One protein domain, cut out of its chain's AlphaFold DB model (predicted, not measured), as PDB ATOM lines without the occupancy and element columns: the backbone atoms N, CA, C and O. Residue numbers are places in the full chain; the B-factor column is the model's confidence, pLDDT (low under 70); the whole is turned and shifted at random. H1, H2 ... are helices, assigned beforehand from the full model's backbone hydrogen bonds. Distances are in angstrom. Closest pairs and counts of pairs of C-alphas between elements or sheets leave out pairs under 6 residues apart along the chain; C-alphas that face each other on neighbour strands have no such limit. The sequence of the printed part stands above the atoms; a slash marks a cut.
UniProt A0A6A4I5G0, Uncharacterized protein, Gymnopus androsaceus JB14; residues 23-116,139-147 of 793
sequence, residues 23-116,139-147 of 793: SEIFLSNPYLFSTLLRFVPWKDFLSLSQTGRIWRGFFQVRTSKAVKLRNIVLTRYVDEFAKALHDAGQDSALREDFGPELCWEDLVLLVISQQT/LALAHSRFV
ATOM      1  N   SER A  23      -9.712  43.488   2.194       91.12
ATOM      2  CA  SER A  23     -10.269  42.382   2.982       91.12
ATOM      3  C   SER A  23     -10.266  42.633   4.492       91.12
ATOM      4  O   SER A  23     -11.224  42.262   5.167       91.12
ATOM      5  N   GLU A  24      -9.239  43.287   5.033       93.31
ATOM      6  CA  GLU A  24      -9.140  43.623   6.453       93.31
ATOM      7  C   GLU A  24     -10.130  44.719   6.857       93.31
ATOM      8  O   GLU A  24     -10.688  44.637   7.949       93.31
ATOM      9  N   ILE A  25     -10.435  45.681   5.979       93.94
ATOM     10  CA  ILE A  25     -11.449  46.719   6.240       93.94
ATOM     11  C   ILE A  25     -12.836  46.081   6.417       93.94
ATOM     12  O   ILE A  25     -13.518  46.330   7.415       93.94
ATOM     13  N   PHE A  26     -13.245  45.213   5.485       94.06
ATOM     14  CA  PHE A  26     -14.557  44.559   5.542       94.06
ATOM     15  C   PHE A  26     -14.642  43.510   6.655       94.06
ATOM     16  O   PHE A  26     -15.588  43.538   7.441       94.06
ATOM     17  N   LEU A  27     -13.641  42.635   6.801       95.12
ATOM     18  CA  LEU A  27     -13.609  41.655   7.895       95.12
ATOM     19  C   LEU A  27     -13.415  42.318   9.269       95.12
ATOM     20  O   LEU A  27     -13.755  41.727  10.297       95.12
ATOM     21  N   SER A  28     -12.939  43.566   9.323       95.38
ATOM     22  CA  SER A  28     -12.891  44.316  10.575       95.38
ATOM     23  C   SER A  28     -14.251  44.801  11.063       95.38
ATOM     24  O   SER A  28     -14.393  44.984  12.275       95.38
ATOM     25  N   ASN A  29     -15.241  44.962  10.181       96.12
ATOM     26  CA  ASN A  29     -16.549  45.515  10.517       96.12
ATOM     27  C   ASN A  29     -17.702  44.631   9.986       96.12
ATOM     28  O   ASN A  29     -18.080  44.744   8.816       96.12
ATOM     29  N   PRO A  30     -18.332  43.806  10.850       95.69
ATOM     30  CA  PRO A  30     -19.447  42.938  10.469       95.69
ATOM     31  C   PRO A  30     -20.625  43.658   9.788       95.69
ATOM     32  O   PRO A  30     -21.283  43.065   8.937       95.69
ATOM     33  N   TYR A  31     -20.880  44.936  10.093       96.38
ATOM     34  CA  TYR A  31     -21.944  45.703   9.433       96.38
ATOM     35  C   TYR A  31     -21.605  46.023   7.967       96.38
ATOM     36  O   TYR A  31     -22.452  45.856   7.085       96.38
ATOM     37  N   LEU A  32     -20.358  46.420   7.684       95.94
ATOM     38  CA  LEU A  32     -19.888  46.640   6.309       95.94
ATOM     39  C   LEU A  32     -19.845  45.325   5.524       95.94
ATOM     40  O   LEU A  32     -20.243  45.301   4.363       95.94
ATOM     41  N   PHE A  33     -19.432  44.226   6.161       96.88
ATOM     42  CA  PHE A  33     -19.443  42.901   5.543       96.88
ATOM     43  C   PHE A  33     -20.864  42.422   5.204       96.88
ATOM     44  O   PHE A  33     -21.113  42.022   4.073       96.88
ATOM     45  N   SER A  34     -21.823  42.553   6.127       96.75
ATOM     46  CA  SER A  34     -23.241  42.249   5.862       96.75
ATOM     47  C   SER A  34     -23.819  43.113   4.731       96.75
ATOM     48  O   SER A  34     -24.490  42.611   3.828       96.75
ATOM     49  N   THR A  35     -23.475  44.406   4.717       96.88
ATOM     50  CA  THR A  35     -23.872  45.336   3.648       96.88
ATOM     51  C   THR A  35     -23.288  44.924   2.294       96.88
ATOM     52  O   THR A  35     -24.014  44.942   1.305       96.88
ATOM     53  N   LEU A  36     -22.022  44.494   2.241       96.19
ATOM     54  CA  LEU A  36     -21.382  43.966   1.033       96.19
ATOM     55  C   LEU A  36     -22.087  42.693   0.537       96.19
ATOM     56  O   LEU A  36     -22.529  42.643  -0.610       96.19
ATOM     57  N   LEU A  37     -22.253  41.685   1.401       96.81
ATOM     58  CA  LEU A  37     -22.842  40.398   1.009       96.81
ATOM     59  C   LEU A  37     -24.314  40.501   0.581       96.81
ATOM     60  O   LEU A  37     -24.802  39.631  -0.139       96.81
ATOM     61  N   ARG A  38     -25.033  41.575   0.939       96.56
ATOM     62  CA  ARG A  38     -26.365  41.856   0.378       96.56
ATOM     63  C   ARG A  38     -26.334  41.923  -1.155       96.56
ATOM     64  O   ARG A  38     -27.227  41.358  -1.786       96.56
ATOM     65  N   PHE A  39     -25.306  42.555  -1.726       97.31
ATOM     66  CA  PHE A  39     -25.153  42.791  -3.168       97.31
ATOM     67  C   PHE A  39     -24.296  41.741  -3.893       97.31
ATOM     68  O   PHE A  39     -24.401  41.622  -5.108       97.31
ATOM     69  N   VAL A  40     -23.470  40.976  -3.173       97.19
ATOM     70  CA  VAL A  40     -22.584  39.958  -3.764       97.19
ATOM     71  C   VAL A  40     -23.304  38.597  -3.853       97.19
ATOM     72  O   VAL A  40     -23.643  38.025  -2.810       97.19
ATOM     73  N   PRO A  41     -23.545  38.030  -5.053       96.62
ATOM     74  CA  PRO A  41     -24.118  36.690  -5.195       96.62
ATOM     75  C   PRO A  41     -23.109  35.602  -4.788       96.62
ATOM     76  O   PRO A  41     -21.901  35.836  -4.750       96.62
ATOM     77  N   TRP A  42     -23.592  34.382  -4.516       95.62
ATOM     78  CA  TRP A  42     -22.755  33.284  -4.003       95.62
ATOM     79  C   TRP A  42     -21.503  33.009  -4.853       95.62
ATOM     80  O   TRP A  42     -20.416  32.860  -4.304       95.62
ATOM     81  N   LYS A  43     -21.633  33.000  -6.187       95.94
ATOM     82  CA  LYS A  43     -20.518  32.782  -7.128       95.94
ATOM     83  C   LYS A  43     -19.383  33.798  -6.941       95.94
ATOM     84  O   LYS A  43     -18.204  33.434  -6.956       95.94
ATOM     85  N   ASP A  44     -19.740  35.058  -6.728       96.94
ATOM     86  CA  ASP A  44     -18.789  36.163  -6.632       96.94
ATOM     87  C   ASP A  44     -18.175  36.220  -5.230       96.94
ATOM     88  O   ASP A  44     -16.981  36.478  -5.091       96.94
ATOM     89  N   PHE A  45     -18.942  35.871  -4.189       96.56
ATOM     90  CA  PHE A  45     -18.414  35.689  -2.834       96.56
ATOM     91  C   PHE A  45     -17.463  34.487  -2.748       96.56
ATOM     92  O   PHE A  45     -16.390  34.591  -2.152       96.56
ATOM     93  N   LEU A  46     -17.795  33.369  -3.399       95.69
ATOM     94  CA  LEU A  46     -16.917  32.209  -3.535       95.69
ATOM     95  C   LEU A  46     -15.615  32.604  -4.249       95.69
ATOM     96  O   LEU A  46     -14.535  32.301  -3.743       95.69
ATOM     97  N   SER A  47     -15.693  33.358  -5.348       95.75
ATOM     98  CA  SER A  47     -14.512  33.885  -6.053       95.75
ATOM     99  C   SER A  47     -13.677  34.811  -5.154       95.75
ATOM    100  O   SER A  47     -12.475  34.594  -4.990       95.75
ATOM    101  N   LEU A  48     -14.312  35.774  -4.475       94.62
ATOM    102  CA  LEU A  48     -13.673  36.675  -3.509       94.62
ATOM    103  C   LEU A  48     -12.965  35.896  -2.389       94.62
ATOM    104  O   LEU A  48     -11.811  36.188  -2.073       94.62
ATOM    105  N   SER A  49     -13.600  34.859  -1.838       95.25
ATOM    106  CA  SER A  49     -13.027  34.032  -0.769       95.25
ATOM    107  C   SER A  49     -11.762  33.270  -1.192       95.25
ATOM    108  O   SER A  49     -10.877  32.991  -0.376       95.25
ATOM    109  N   GLN A  50     -11.651  32.937  -2.480       94.12
ATOM    110  CA  GLN A  50     -10.504  32.216  -3.018       94.12
ATOM    111  C   GLN A  50      -9.282  33.132  -3.148       94.12
ATOM    112  O   GLN A  50      -8.176  32.664  -2.863       94.12
ATOM    113  N   THR A  51      -9.475  34.430  -3.443       93.50
ATOM    114  CA  THR A  51      -8.390  35.424  -3.636       93.50
ATOM    115  C   THR A  51      -7.405  35.534  -2.471       93.50
ATOM    116  O   THR A  51      -6.242  35.866  -2.682       93.50
ATOM    117  N   GLY A  52      -7.834  35.252  -1.234       90.88
ATOM    118  CA  GLY A  52      -7.012  35.479  -0.048       90.88
ATOM    119  C   GLY A  52      -7.236  34.456   1.057       90.88
ATOM    120  O   GLY A  52      -8.357  34.026   1.321       90.88
ATOM    121  N   ARG A  53      -6.161  34.104   1.776       92.75
ATOM    122  CA  ARG A  53      -6.251  33.227   2.958       92.75
ATOM    123  C   ARG A  53      -7.088  33.842   4.083       92.75
ATOM    124  O   ARG A  53      -7.699  33.094   4.830       92.75
ATOM    125  N   ILE A  54      -7.157  35.173   4.183       93.50
ATOM    126  CA  ILE A  54      -7.884  35.886   5.248       93.50
ATOM    127  C   ILE A  54      -9.397  35.594   5.181       93.50
ATOM    128  O   ILE A  54     -10.004  35.266   6.200       93.50
ATOM    129  N   TRP A  55      -9.986  35.606   3.977       93.06
ATOM    130  CA  TRP A  55     -11.409  35.306   3.756       93.06
ATOM    131  C   TRP A  55     -11.809  33.872   4.137       93.06
ATOM    132  O   TRP A  55     -12.942  33.644   4.539       93.06
ATOM    133  N   ARG A  56     -10.892  32.903   4.034       92.25
ATOM    134  CA  ARG A  56     -11.133  31.511   4.460       92.25
ATOM    135  C   ARG A  56     -10.736  31.270   5.918       92.25
ATOM    136  O   ARG A  56     -11.393  30.514   6.626       92.25
ATOM    137  N   GLY A  57      -9.701  31.957   6.397       91.75
ATOM    138  CA  GLY A  57      -9.173  31.828   7.753       91.75
ATOM    139  C   GLY A  57     -10.175  32.222   8.838       91.75
ATOM    140  O   GLY A  57     -10.217  31.567   9.877       91.75
ATOM    141  N   PHE A  58     -11.045  33.213   8.598       92.31
ATOM    142  CA  PHE A  58     -12.055  33.582   9.599       92.31
ATOM    143  C   PHE A  58     -13.105  32.485   9.851       92.31
ATOM    144  O   PHE A  58     -13.750  32.518  10.892       92.31
ATOM    145  N   PHE A  59     -13.244  31.474   8.982       91.62
ATOM    146  CA  PHE A  59     -14.081  30.309   9.295       91.62
ATOM    147  C   PHE A  59     -13.447  29.366  10.327       91.62
ATOM    148  O   PHE A  59     -14.161  28.706  11.076       91.62
ATOM    149  N   GLN A  60     -12.113  29.319  10.390       89.81
ATOM    150  CA  GLN A  60     -11.348  28.443  11.287       89.81
ATOM    151  C   GLN A  60     -11.079  29.093  12.658       89.81
ATOM    152  O   GLN A  60     -10.849  28.405  13.653       89.81
ATOM    153  N   VAL A  61     -11.101  30.427  12.726       91.69
ATOM    154  CA  VAL A  61     -10.814  31.205  13.939       91.69
ATOM    155  C   VAL A  61     -12.047  31.281  14.850       91.69
ATOM    156  O   VAL A  61     -13.106  31.749  14.446       91.69
ATOM    157  N   ARG A  62     -11.905  30.885  16.123       89.25
ATOM    158  CA  ARG A  62     -13.000  30.858  17.119       89.25
ATOM    159  C   ARG A  62     -13.194  32.173  17.898       89.25
ATOM    160  O   ARG A  62     -13.597  32.146  19.054       89.25
ATOM    161  N   THR A  63     -12.880  33.334  17.318       92.62
ATOM    162  CA  THR A  63     -13.170  34.622  17.983       92.62
ATOM    163  C   THR A  63     -14.649  34.979  17.840       92.62
ATOM    164  O   THR A  63     -15.264  34.677  16.819       92.62
ATOM    165  N   SER A  64     -15.228  35.691  18.811       91.38
ATOM    166  CA  SER A  64     -16.621  36.174  18.733       91.38
ATOM    167  C   SER A  64     -16.878  37.042  17.489       91.38
ATOM    168  O   SER A  64     -17.937  36.965  16.868       91.38
ATOM    169  N   LYS A  65     -15.867  37.803  17.048       93.06
ATOM    170  CA  LYS A  65     -15.861  38.528  15.767       93.06
ATOM    171  C   LYS A  65     -16.014  37.578  14.571       93.06
ATOM    172  O   LYS A  65     -16.854  37.821  13.710       93.06
ATOM    173  N   ALA A  66     -15.254  36.485  14.539       92.88
ATOM    174  CA  ALA A  66     -15.327  35.470  13.492       92.88
ATOM    175  C   ALA A  66     -16.635  34.654  13.518       92.88
ATOM    176  O   ALA A  66     -17.160  34.334  12.454       92.88
ATOM    177  N   VAL A  67     -17.216  34.379  14.695       91.75
ATOM    178  CA  VAL A  67     -18.581  33.817  14.817       91.75
ATOM    179  C   VAL A  67     -19.600  34.756  14.164       91.75
ATOM    180  O   VAL A  67     -20.347  34.334  13.285       91.75
ATOM    181  N   LYS A  68     -19.573  36.053  14.497       93.06
ATOM    182  CA  LYS A  68     -20.488  37.049  13.911       93.06
ATOM    183  C   LYS A  68     -20.333  37.162  12.389       93.06
ATOM    184  O   LYS A  68     -21.337  37.213  11.686       93.06
ATOM    185  N   LEU A  69     -19.103  37.123  11.865       94.88
ATOM    186  CA  LEU A  69     -18.849  37.088  10.418       94.88
ATOM    187  C   LEU A  69     -19.379  35.797   9.762       94.88
ATOM    188  O   LEU A  69     -20.029  35.883   8.723       94.88
ATOM    189  N   ARG A  70     -19.163  34.617  10.366       94.00
ATOM    190  CA  ARG A  70     -19.711  33.337   9.870       94.00
ATOM    191  C   ARG A  70     -21.241  33.351   9.829       94.00
ATOM    192  O   ARG A  70     -21.813  33.012   8.797       94.00
ATOM    193  N   ASN A  71     -21.890  33.814  10.896       92.44
ATOM    194  CA  ASN A  71     -23.351  33.875  10.979       92.44
ATOM    195  C   ASN A  71     -23.943  34.815   9.915       92.44
ATOM    196  O   ASN A  71     -25.001  34.514   9.369       92.44
ATOM    197  N   ILE A  72     -23.246  35.897   9.544       95.44
ATOM    198  CA  ILE A  72     -23.640  36.777   8.429       95.44
ATOM    199  C   ILE A  72     -23.566  36.054   7.072       95.44
ATOM    200  O   ILE A  72     -24.492  36.189   6.275       95.44
ATOM    201  N   VAL A  73     -22.516  35.263   6.809       95.75
ATOM    202  CA  VAL A  73     -22.416  34.462   5.569       95.75
ATOM    203  C   VAL A  73     -23.530  33.415   5.508       95.75
ATOM    204  O   VAL A  73     -24.209  33.300   4.490       95.75
ATOM    205  N   LEU A  74     -23.745  32.682   6.604       93.62
ATOM    206  CA  LEU A  74     -24.773  31.642   6.694       93.62
ATOM    207  C   LEU A  74     -26.177  32.226   6.487       93.62
ATOM    208  O   LEU A  74     -26.901  31.768   5.611       93.62
ATOM    209  N   THR A  75     -26.514  33.314   7.181       94.19
ATOM    210  CA  THR A  75     -27.804  34.018   7.026       94.19
ATOM    211  C   THR A  75     -28.018  34.572   5.608       94.19
ATOM    212  O   THR A  75     -29.152  34.848   5.227       94.19
ATOM    213  N   ARG A  76     -26.957  34.763   4.806       95.56
ATOM    214  CA  ARG A  76     -27.066  35.310   3.443       95.56
ATOM    215  C   ARG A  76     -27.255  34.256   2.348       95.56
ATOM    216  O   ARG A  76     -27.853  34.592   1.320       95.56
ATOM    217  N   TYR A  77     -26.699  33.058   2.537       95.56
ATOM    218  CA  TYR A  77     -26.604  32.016   1.502       95.56
ATOM    219  C   TYR A  77     -27.198  30.658   1.913       95.56
ATOM    220  O   TYR A  77     -27.148  29.725   1.120       95.56
ATOM    221  N   VAL A  78     -27.737  30.537   3.131       93.69
ATOM    222  CA  VAL A  78     -28.370  29.320   3.658       93.69
ATOM    223  C   VAL A  78     -29.729  29.702   4.247       93.69
ATOM    224  O   VAL A  78     -29.833  30.040   5.426       93.69
ATOM    225  N   ASP A  79     -30.780  29.661   3.427       90.38
ATOM    226  CA  ASP A  79     -32.099  30.204   3.796       90.38
ATOM    227  C   ASP A  79     -32.688  29.556   5.062       90.38
ATOM    228  O   ASP A  79     -33.232  30.249   5.920       90.38
ATOM    229  N   GLU A  80     -32.501  28.246   5.256       85.50
ATOM    230  CA  GLU A  80     -32.942  27.552   6.478       85.50
ATOM    231  C   GLU A  80     -32.199  28.025   7.740       85.50
ATOM    232  O   GLU A  80     -32.786  28.067   8.818       85.50
ATOM    233  N   PHE A  81     -30.935  28.454   7.622       88.00
ATOM    234  CA  PHE A  81     -30.208  29.060   8.743       88.00
ATOM    235  C   PHE A  81     -30.749  30.457   9.053       88.00
ATOM    236  O   PHE A  81     -30.845  30.829  10.220       88.00
ATOM    237  N   ALA A  82     -31.150  31.222   8.032       89.94
ATOM    238  CA  ALA A  82     -31.788  32.521   8.226       89.94
ATOM    239  C   ALA A  82     -33.150  32.399   8.936       89.94
ATOM    240  O   ALA A  82     -33.424  33.194   9.836       89.94
ATOM    241  N   LYS A  83     -33.959  31.384   8.591       87.94
ATOM    242  CA  LYS A  83     -35.207  31.044   9.302       87.94
ATOM    243  C   LYS A  83     -34.927  30.617  10.742       87.94
ATOM    244  O   LYS A  83     -35.391  31.267  11.670       87.94
ATOM    245  N   ALA A  84     -34.064  29.623  10.954       82.75
ATOM    246  CA  ALA A  84     -33.747  29.138  12.297       82.75
ATOM    247  C   ALA A  84     -33.193  30.253  13.217       82.75
ATOM    248  O   ALA A  84     -33.555  30.332  14.389       82.75
ATOM    249  N   LEU A  85     -32.375  31.174  12.687       85.31
ATOM    250  CA  LEU A  85     -31.837  32.335  13.419       85.31
ATOM    251  C   LEU A  85     -32.863  33.471  13.650       85.31
ATOM    252  O   LEU A  85     -32.596  34.400  14.424       85.31
ATOM    253  N   HIS A  86     -34.003  33.432  12.960       87.12
ATOM    254  CA  HIS A  86     -35.170  34.277  13.205       87.12
ATOM    255  C   HIS A  86     -36.085  33.642  14.266       87.12
ATOM    256  O   HIS A  86     -36.497  34.320  15.204       87.12
ATOM    257  N   ASP A  87     -36.317  32.333  14.170       81.88
ATOM    258  CA  ASP A  87     -37.242  31.584  15.029       81.88
ATOM    259  C   ASP A  87     -36.653  31.306  16.428       81.88
ATOM    260  O   ASP A  87     -37.382  31.272  17.418       81.88
ATOM    261  N   ALA A  88     -35.319  31.262  16.549       80.31
ATOM    262  CA  ALA A  88     -34.598  31.381  17.824       80.31
ATOM    263  C   ALA A  88     -34.725  32.771  18.492       80.31
ATOM    264  O   ALA A  88     -34.233  32.982  19.601       80.31
ATOM    265  N   GLY A  89     -35.388  33.728  17.839       80.75
ATOM    266  CA  GLY A  89     -35.740  35.028  18.397       80.75
ATOM    267  C   GLY A  89     -34.555  35.976  18.608       80.75
ATOM    268  O   GLY A  89     -33.510  35.901  17.957       80.75
ATOM    269  N   GLN A  90     -34.742  36.925  19.528       71.75
ATOM    270  CA  GLN A  90     -33.710  37.891  19.921       71.75
ATOM    271  C   GLN A  90     -32.773  37.369  21.025       71.75
ATOM    272  O   GLN A  90     -31.974  38.155  21.537       71.75
ATOM    273  N   ASP A  91     -32.853  36.090  21.412       75.12
ATOM    274  CA  ASP A  91     -32.122  35.592  22.579       75.12
ATOM    275  C   ASP A  91     -30.604  35.565  22.321       75.12
ATOM    276  O   ASP A  91     -30.049  34.730  21.595       75.12
ATOM    277  N   SER A  92     -29.926  36.580  22.859       61.94
ATOM    278  CA  SER A  92     -28.589  36.960  22.406       61.94
ATOM    279  C   SER A  92     -27.500  35.986  22.850       61.94
ATOM    280  O   SER A  92     -26.411  36.028  22.276       61.94
ATOM    281  N   ALA A  93     -27.770  35.117  23.829       72.25
ATOM    282  CA  ALA A  93     -26.833  34.078  24.253       72.25
ATOM    283  C   ALA A  93     -26.640  33.027  23.147       72.25
ATOM    284  O   ALA A  93     -25.517  32.790  22.695       72.25
ATOM    285  N   LEU A  94     -27.744  32.486  22.615       65.31
ATOM    286  CA  LEU A  94     -27.717  31.499  21.529       65.31
ATOM    287  C   LEU A  94     -27.029  32.057  20.271       65.31
ATOM    288  O   LEU A  94     -26.325  31.332  19.574       65.31
ATOM    289  N   ARG A  95     -27.165  33.363  20.000       72.81
ATOM    290  CA  ARG A  95     -26.529  34.021  18.843       72.81
ATOM    291  C   ARG A  95     -25.006  34.159  18.917       72.81
ATOM    292  O   ARG A  95     -24.396  34.344  17.861       72.81
ATOM    293  N   GLU A  96     -24.397  34.099  20.101       75.00
ATOM    294  CA  GLU A  96     -22.937  34.217  20.258       75.00
ATOM    295  C   GLU A  96     -22.245  32.871  20.513       75.00
ATOM    296  O   GLU A  96     -21.133  32.678  20.017       75.00
ATOM    297  N   ASP A  97     -22.921  31.920  21.168       68.75
ATOM    298  CA  ASP A  97     -22.377  30.582  21.457       68.75
ATOM    299  C   ASP A  97     -22.629  29.532  20.356       68.75
ATOM    300  O   ASP A  97     -22.105  28.417  20.446       68.75
ATOM    301  N   PHE A  98     -23.366  29.853  19.278       65.00
ATOM    302  CA  PHE A  98     -23.546  28.935  18.140       65.00
ATOM    303  C   PHE A  98     -22.247  28.742  17.336       65.00
ATOM    304  O   PHE A  98     -22.006  29.359  16.296       65.00
ATOM    305  N   GLY A  99     -21.390  27.856  17.846       56.97
ATOM    306  CA  GLY A  99     -20.061  27.554  17.322       56.97
ATOM    307  C   GLY A  99     -19.799  26.079  16.993       56.97
ATOM    308  O   GLY A  99     -18.752  25.580  17.413       56.97
ATOM    309  N   PRO A 100     -20.656  25.376  16.219       60.94
ATOM    310  CA  PRO A 100     -20.230  24.137  15.570       60.94
ATOM    311  C   PRO A 100     -18.966  24.392  14.731       60.94
ATOM    312  O   PRO A 100     -18.751  25.491  14.202       60.94
ATOM    313  N   GLU A 101     -18.115  23.376  14.585       78.62
ATOM    314  CA  GLU A 101     -16.833  23.482  13.868       78.62
ATOM    315  C   GLU A 101     -17.003  23.418  12.340       78.62
ATOM    316  O   GLU A 101     -16.351  22.642  11.646       78.62
ATOM    317  N   LEU A 102     -17.897  24.264  11.820       84.44
ATOM    318  CA  LEU A 102     -18.110  24.495  10.398       84.44
ATOM    319  C   LEU A 102     -16.880  25.179   9.800       84.44
ATOM    320  O   LEU A 102     -16.640  26.372  10.030       84.44
ATOM    321  N   CYS A 103     -16.105  24.417   9.032       90.69
ATOM    322  CA  CYS A 103     -15.029  24.955   8.215       90.69
ATOM    323  C   CYS A 103     -15.578  25.580   6.920       90.69
ATOM    324  O   CYS A 103     -16.767  25.494   6.605       90.69
ATOM    325  N   TRP A 104     -14.701  26.230   6.155       93.19
ATOM    326  CA  TRP A 104     -15.072  26.838   4.876       93.19
ATOM    327  C   TRP A 104     -15.565  25.790   3.862       93.19
ATOM    328  O   TRP A 104     -16.499  26.028   3.099       93.19
ATOM    329  N   GLU A 105     -14.954  24.609   3.882       92.31
ATOM    330  CA  GLU A 105     -15.237  23.508   2.967       92.31
ATOM    331  C   GLU A 105     -16.639  22.919   3.197       92.31
ATOM    332  O   GLU A 105     -17.340  22.654   2.223       92.31
ATOM    333  N   ASP A 106     -17.079  22.792   4.457       87.25
ATOM    334  CA  ASP A 106     -18.437  22.346   4.800       87.25
ATOM    335  C   ASP A 106     -19.497  23.305   4.235       87.25
ATOM    336  O   ASP A 106     -20.493  22.857   3.666       87.25
ATOM    337  N   LEU A 107     -19.281  24.624   4.341       90.62
ATOM    338  CA  LEU A 107     -20.195  25.626   3.781       90.62
ATOM    339  C   LEU A 107     -20.287  25.520   2.251       90.62
ATOM    340  O   LEU A 107     -21.384  25.541   1.697       90.62
ATOM    341  N   VAL A 108     -19.149  25.395   1.563       91.88
ATOM    342  CA  VAL A 108     -19.139  25.258   0.098       91.88
ATOM    343  C   VAL A 108     -19.877  23.988  -0.335       91.88
ATOM    344  O   VAL A 108     -20.656  24.033  -1.284       91.88
ATOM    345  N   LEU A 109     -19.691  22.877   0.384       86.00
ATOM    346  CA  LEU A 109     -20.405  21.624   0.130       86.00
ATOM    347  C   LEU A 109     -21.913  21.740   0.395       86.00
ATOM    348  O   LEU A 109     -22.695  21.197  -0.386       86.00
ATOM    349  N   LEU A 110     -22.334  22.474   1.433       86.25
ATOM    350  CA  LEU A 110     -23.753  22.721   1.694       86.25
ATOM    351  C   LEU A 110     -24.406  23.507   0.558       86.25
ATOM    352  O   LEU A 110     -25.424  23.060   0.035       86.25
ATOM    353  N   VAL A 111     -23.833  24.645   0.158       87.94
ATOM    354  CA  VAL A 111     -24.454  25.499  -0.869       87.94
ATOM    355  C   VAL A 111     -24.477  24.790  -2.229       87.94
ATOM    356  O   VAL A 111     -25.443  24.934  -2.972       87.94
ATOM    357  N   ILE A 112     -23.487  23.935  -2.523       85.44
ATOM    358  CA  ILE A 112     -23.559  22.999  -3.659       85.44
ATOM    359  C   ILE A 112     -24.731  22.019  -3.481       85.44
ATOM    360  O   ILE A 112     -25.525  21.869  -4.403       85.44
ATOM    361  N   SER A 113     -24.903  21.400  -2.304       81.62
ATOM    362  CA  SER A 113     -26.025  20.476  -2.048       81.62
ATOM    363  C   SER A 113     -27.411  21.127  -2.172       81.62
ATOM    364  O   SER A 113     -28.355  20.445  -2.546       81.62
ATOM    365  N   GLN A 114     -27.525  22.434  -1.907       82.19
ATOM    366  CA  GLN A 114     -28.762  23.210  -2.069       82.19
ATOM    367  C   GLN A 114     -29.015  23.654  -3.520       82.19
ATOM    368  O   GLN A 114     -30.158  23.916  -3.885       82.19
ATOM    369  N   GLN A 115     -27.966  23.765  -4.341       80.25
ATOM    370  CA  GLN A 115     -28.063  24.157  -5.755       80.25
ATOM    371  C   GLN A 115     -28.214  22.956  -6.700       80.25
ATOM    372  O   GLN A 115     -28.676  23.130  -7.826       80.25
ATOM    373  N   THR A 116     -27.873  21.745  -6.253       74.50
ATOM    374  CA  THR A 116     -28.224  20.503  -6.950       74.50
ATOM    375  C   THR A 116     -29.732  20.245  -6.817       74.50
ATOM    376  O   THR A 116     -30.215  20.120  -5.691       74.50
ATOM    377  N   LEU A 139     -19.905  15.684   1.061       63.16
ATOM    378  CA  LEU A 139     -21.140  16.446   0.869       63.16
ATOM    379  C   LEU A 139     -22.240  15.944   1.812       63.16
ATOM    380  O   LEU A 139     -22.851  16.751   2.505       63.16
ATOM    381  N   ALA A 140     -22.409  14.625   1.937       60.78
ATOM    382  CA  ALA A 140     -23.316  14.015   2.907       60.78
ATOM    383  C   ALA A 140     -22.921  14.341   4.362       60.78
ATOM    384  O   ALA A 140     -23.791  14.670   5.171       60.78
ATOM    385  N   LEU A 141     -21.622  14.317   4.700       68.94
ATOM    386  CA  LEU A 141     -21.127  14.692   6.031       68.94
ATOM    387  C   LEU A 141     -21.411  16.166   6.353       68.94
ATOM    388  O   LEU A 141     -21.902  16.465   7.441       68.94
ATOM    389  N   ALA A 142     -21.127  17.078   5.420       66.50
ATOM    390  CA  ALA A 142     -21.406  18.503   5.569       66.50
ATOM    391  C   ALA A 142     -22.914  18.759   5.703       66.50
ATOM    392  O   ALA A 142     -23.341  19.437   6.635       66.50
ATOM    393  N   HIS A 143     -23.733  18.145   4.846       72.69
ATOM    394  CA  HIS A 143     -25.189  18.254   4.913       72.69
ATOM    395  C   HIS A 143     -25.733  17.718   6.251       72.69
ATOM    396  O   HIS A 143     -26.487  18.413   6.924       72.69
ATOM    397  N   SER A 144     -25.266  16.552   6.717       66.12
ATOM    398  CA  SER A 144     -25.632  15.990   8.033       66.12
ATOM    399  C   SER A 144     -25.224  16.901   9.195       66.12
ATOM    400  O   SER A 144     -26.001  17.097  10.129       66.12
ATOM    401  N   ARG A 145     -24.025  17.504   9.139       69.75
ATOM    402  CA  ARG A 145     -23.581  18.511  10.120       69.75
ATOM    403  C   ARG A 145     -24.534  19.700  10.145       69.75
ATOM    404  O   ARG A 145     -24.947  20.112  11.222       69.75
ATOM    405  N   PHE A 146     -24.909  20.227   8.982       70.94
ATOM    406  CA  PHE A 146     -25.834  21.353   8.896       70.94
ATOM    407  C   PHE A 146     -27.252  21.005   9.349       70.94
ATOM    408  O   PHE A 146     -27.843  21.812  10.057       70.94
ATOM    409  N   VAL A 147     -27.774  19.811   9.052       72.88
ATOM    410  CA  VAL A 147     -29.076  19.354   9.575       72.88
ATOM    411  C   VAL A 147     -29.062  19.296  11.106       72.88
ATOM    412  O   VAL A 147     -29.953  19.859  11.735       72.88
TER     413      VAL A 147
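This is residues 23 to 116 and 139 to 147 of the 793 residues of an uncharacterized protein of Gymnopus androsaceus JB14 (UniProt A0A6A4I5G0). A rounded cluster of short, mostly crossed helices surrounds the longest helix, H5, which runs through the middle. H2 lies side by side with H5, the crossed pair H8 and H9 is on the opposite side of it, H4 packs nearly at a right angle on its residues 66 to 70, and H6 makes a corner at its last end. Residues 87 to 93, of which 87 belongs to H6 and 92 to 93 to H7, stick out. The printed part has 103 residues with nine named helices, H1 to H9 in chain order, and no named strand: all helix. It is compact, with a radius of gyration of the C-alphas of 13.1 A and spans of 33 by 31 by 25 A.

H1, residues 23 to 28, and H2, residues 30 to 39, only just touch, only at the corner, with 3 pairs of C-alphas within 8 A, the closest Phe 26 and Phe 33 at 5.2 A. H3, residues 42 to 51, and H4, residues 53 to 60, touch only at the corner; the closest C-alphas, Ser 49 and Trp 55, are 5.0 A apart. H5, residues 64 to 77, touches H2 at a shallow tilt of 15 degrees, the same way; the closest C-alphas are Pro 30 and Leu 69, 5.9 A. Residues 66 to 70 of H5 touch H4, about perpendicular at 81 degrees, with C-alphas 58 and 66 closest at 5.4 A. H6, residues 79 to 87, touches H5 only at the corner, closest at C-alphas 75 and 82, 4.4 A. H7, residues 92 to 97, only just touches H5, with 3 pairs within 8 A, closest at C-alphas 64 and 96, 6.8 A. H8, residues 104 to 115, touches H9, residues 139 to 147, about perpendicular at 89 degrees, closest at C-alphas 106 and 142, 4.9 A. H5 and H9 are apart. Every O i to N i+4 pair is within hydrogen-bond range in H1, H3, H5, H6, H8 and H9; in H2 it is 5 of 6, in H4 2 of 4, in H7 1 of 2.

H1 begins at C-alpha 23 (-10.269, 42.382, 2.982). H5 measures 20.3 A from C-alpha 64 (-16.621, 36.174, 18.733) to C-alpha 77, H8 17.0 A and H2 14.8 A. H9 ends at C-alpha 147 (-29.076, 19.354, 9.575).

The C-alphas farthest apart, Thr 51 and Asp 91, are 35.4 A apart. Residues 117 to 138 are not printed; C-alphas 116 and 139 are 11.3 A apart across this cut. Of the links printed whole, H7 to H8 is short and the others are tight. Mean pLDDT of the printed part is 86.9; residues 92, 94, 97 to 100, 139 to 142 and 144 to 145 are under 70.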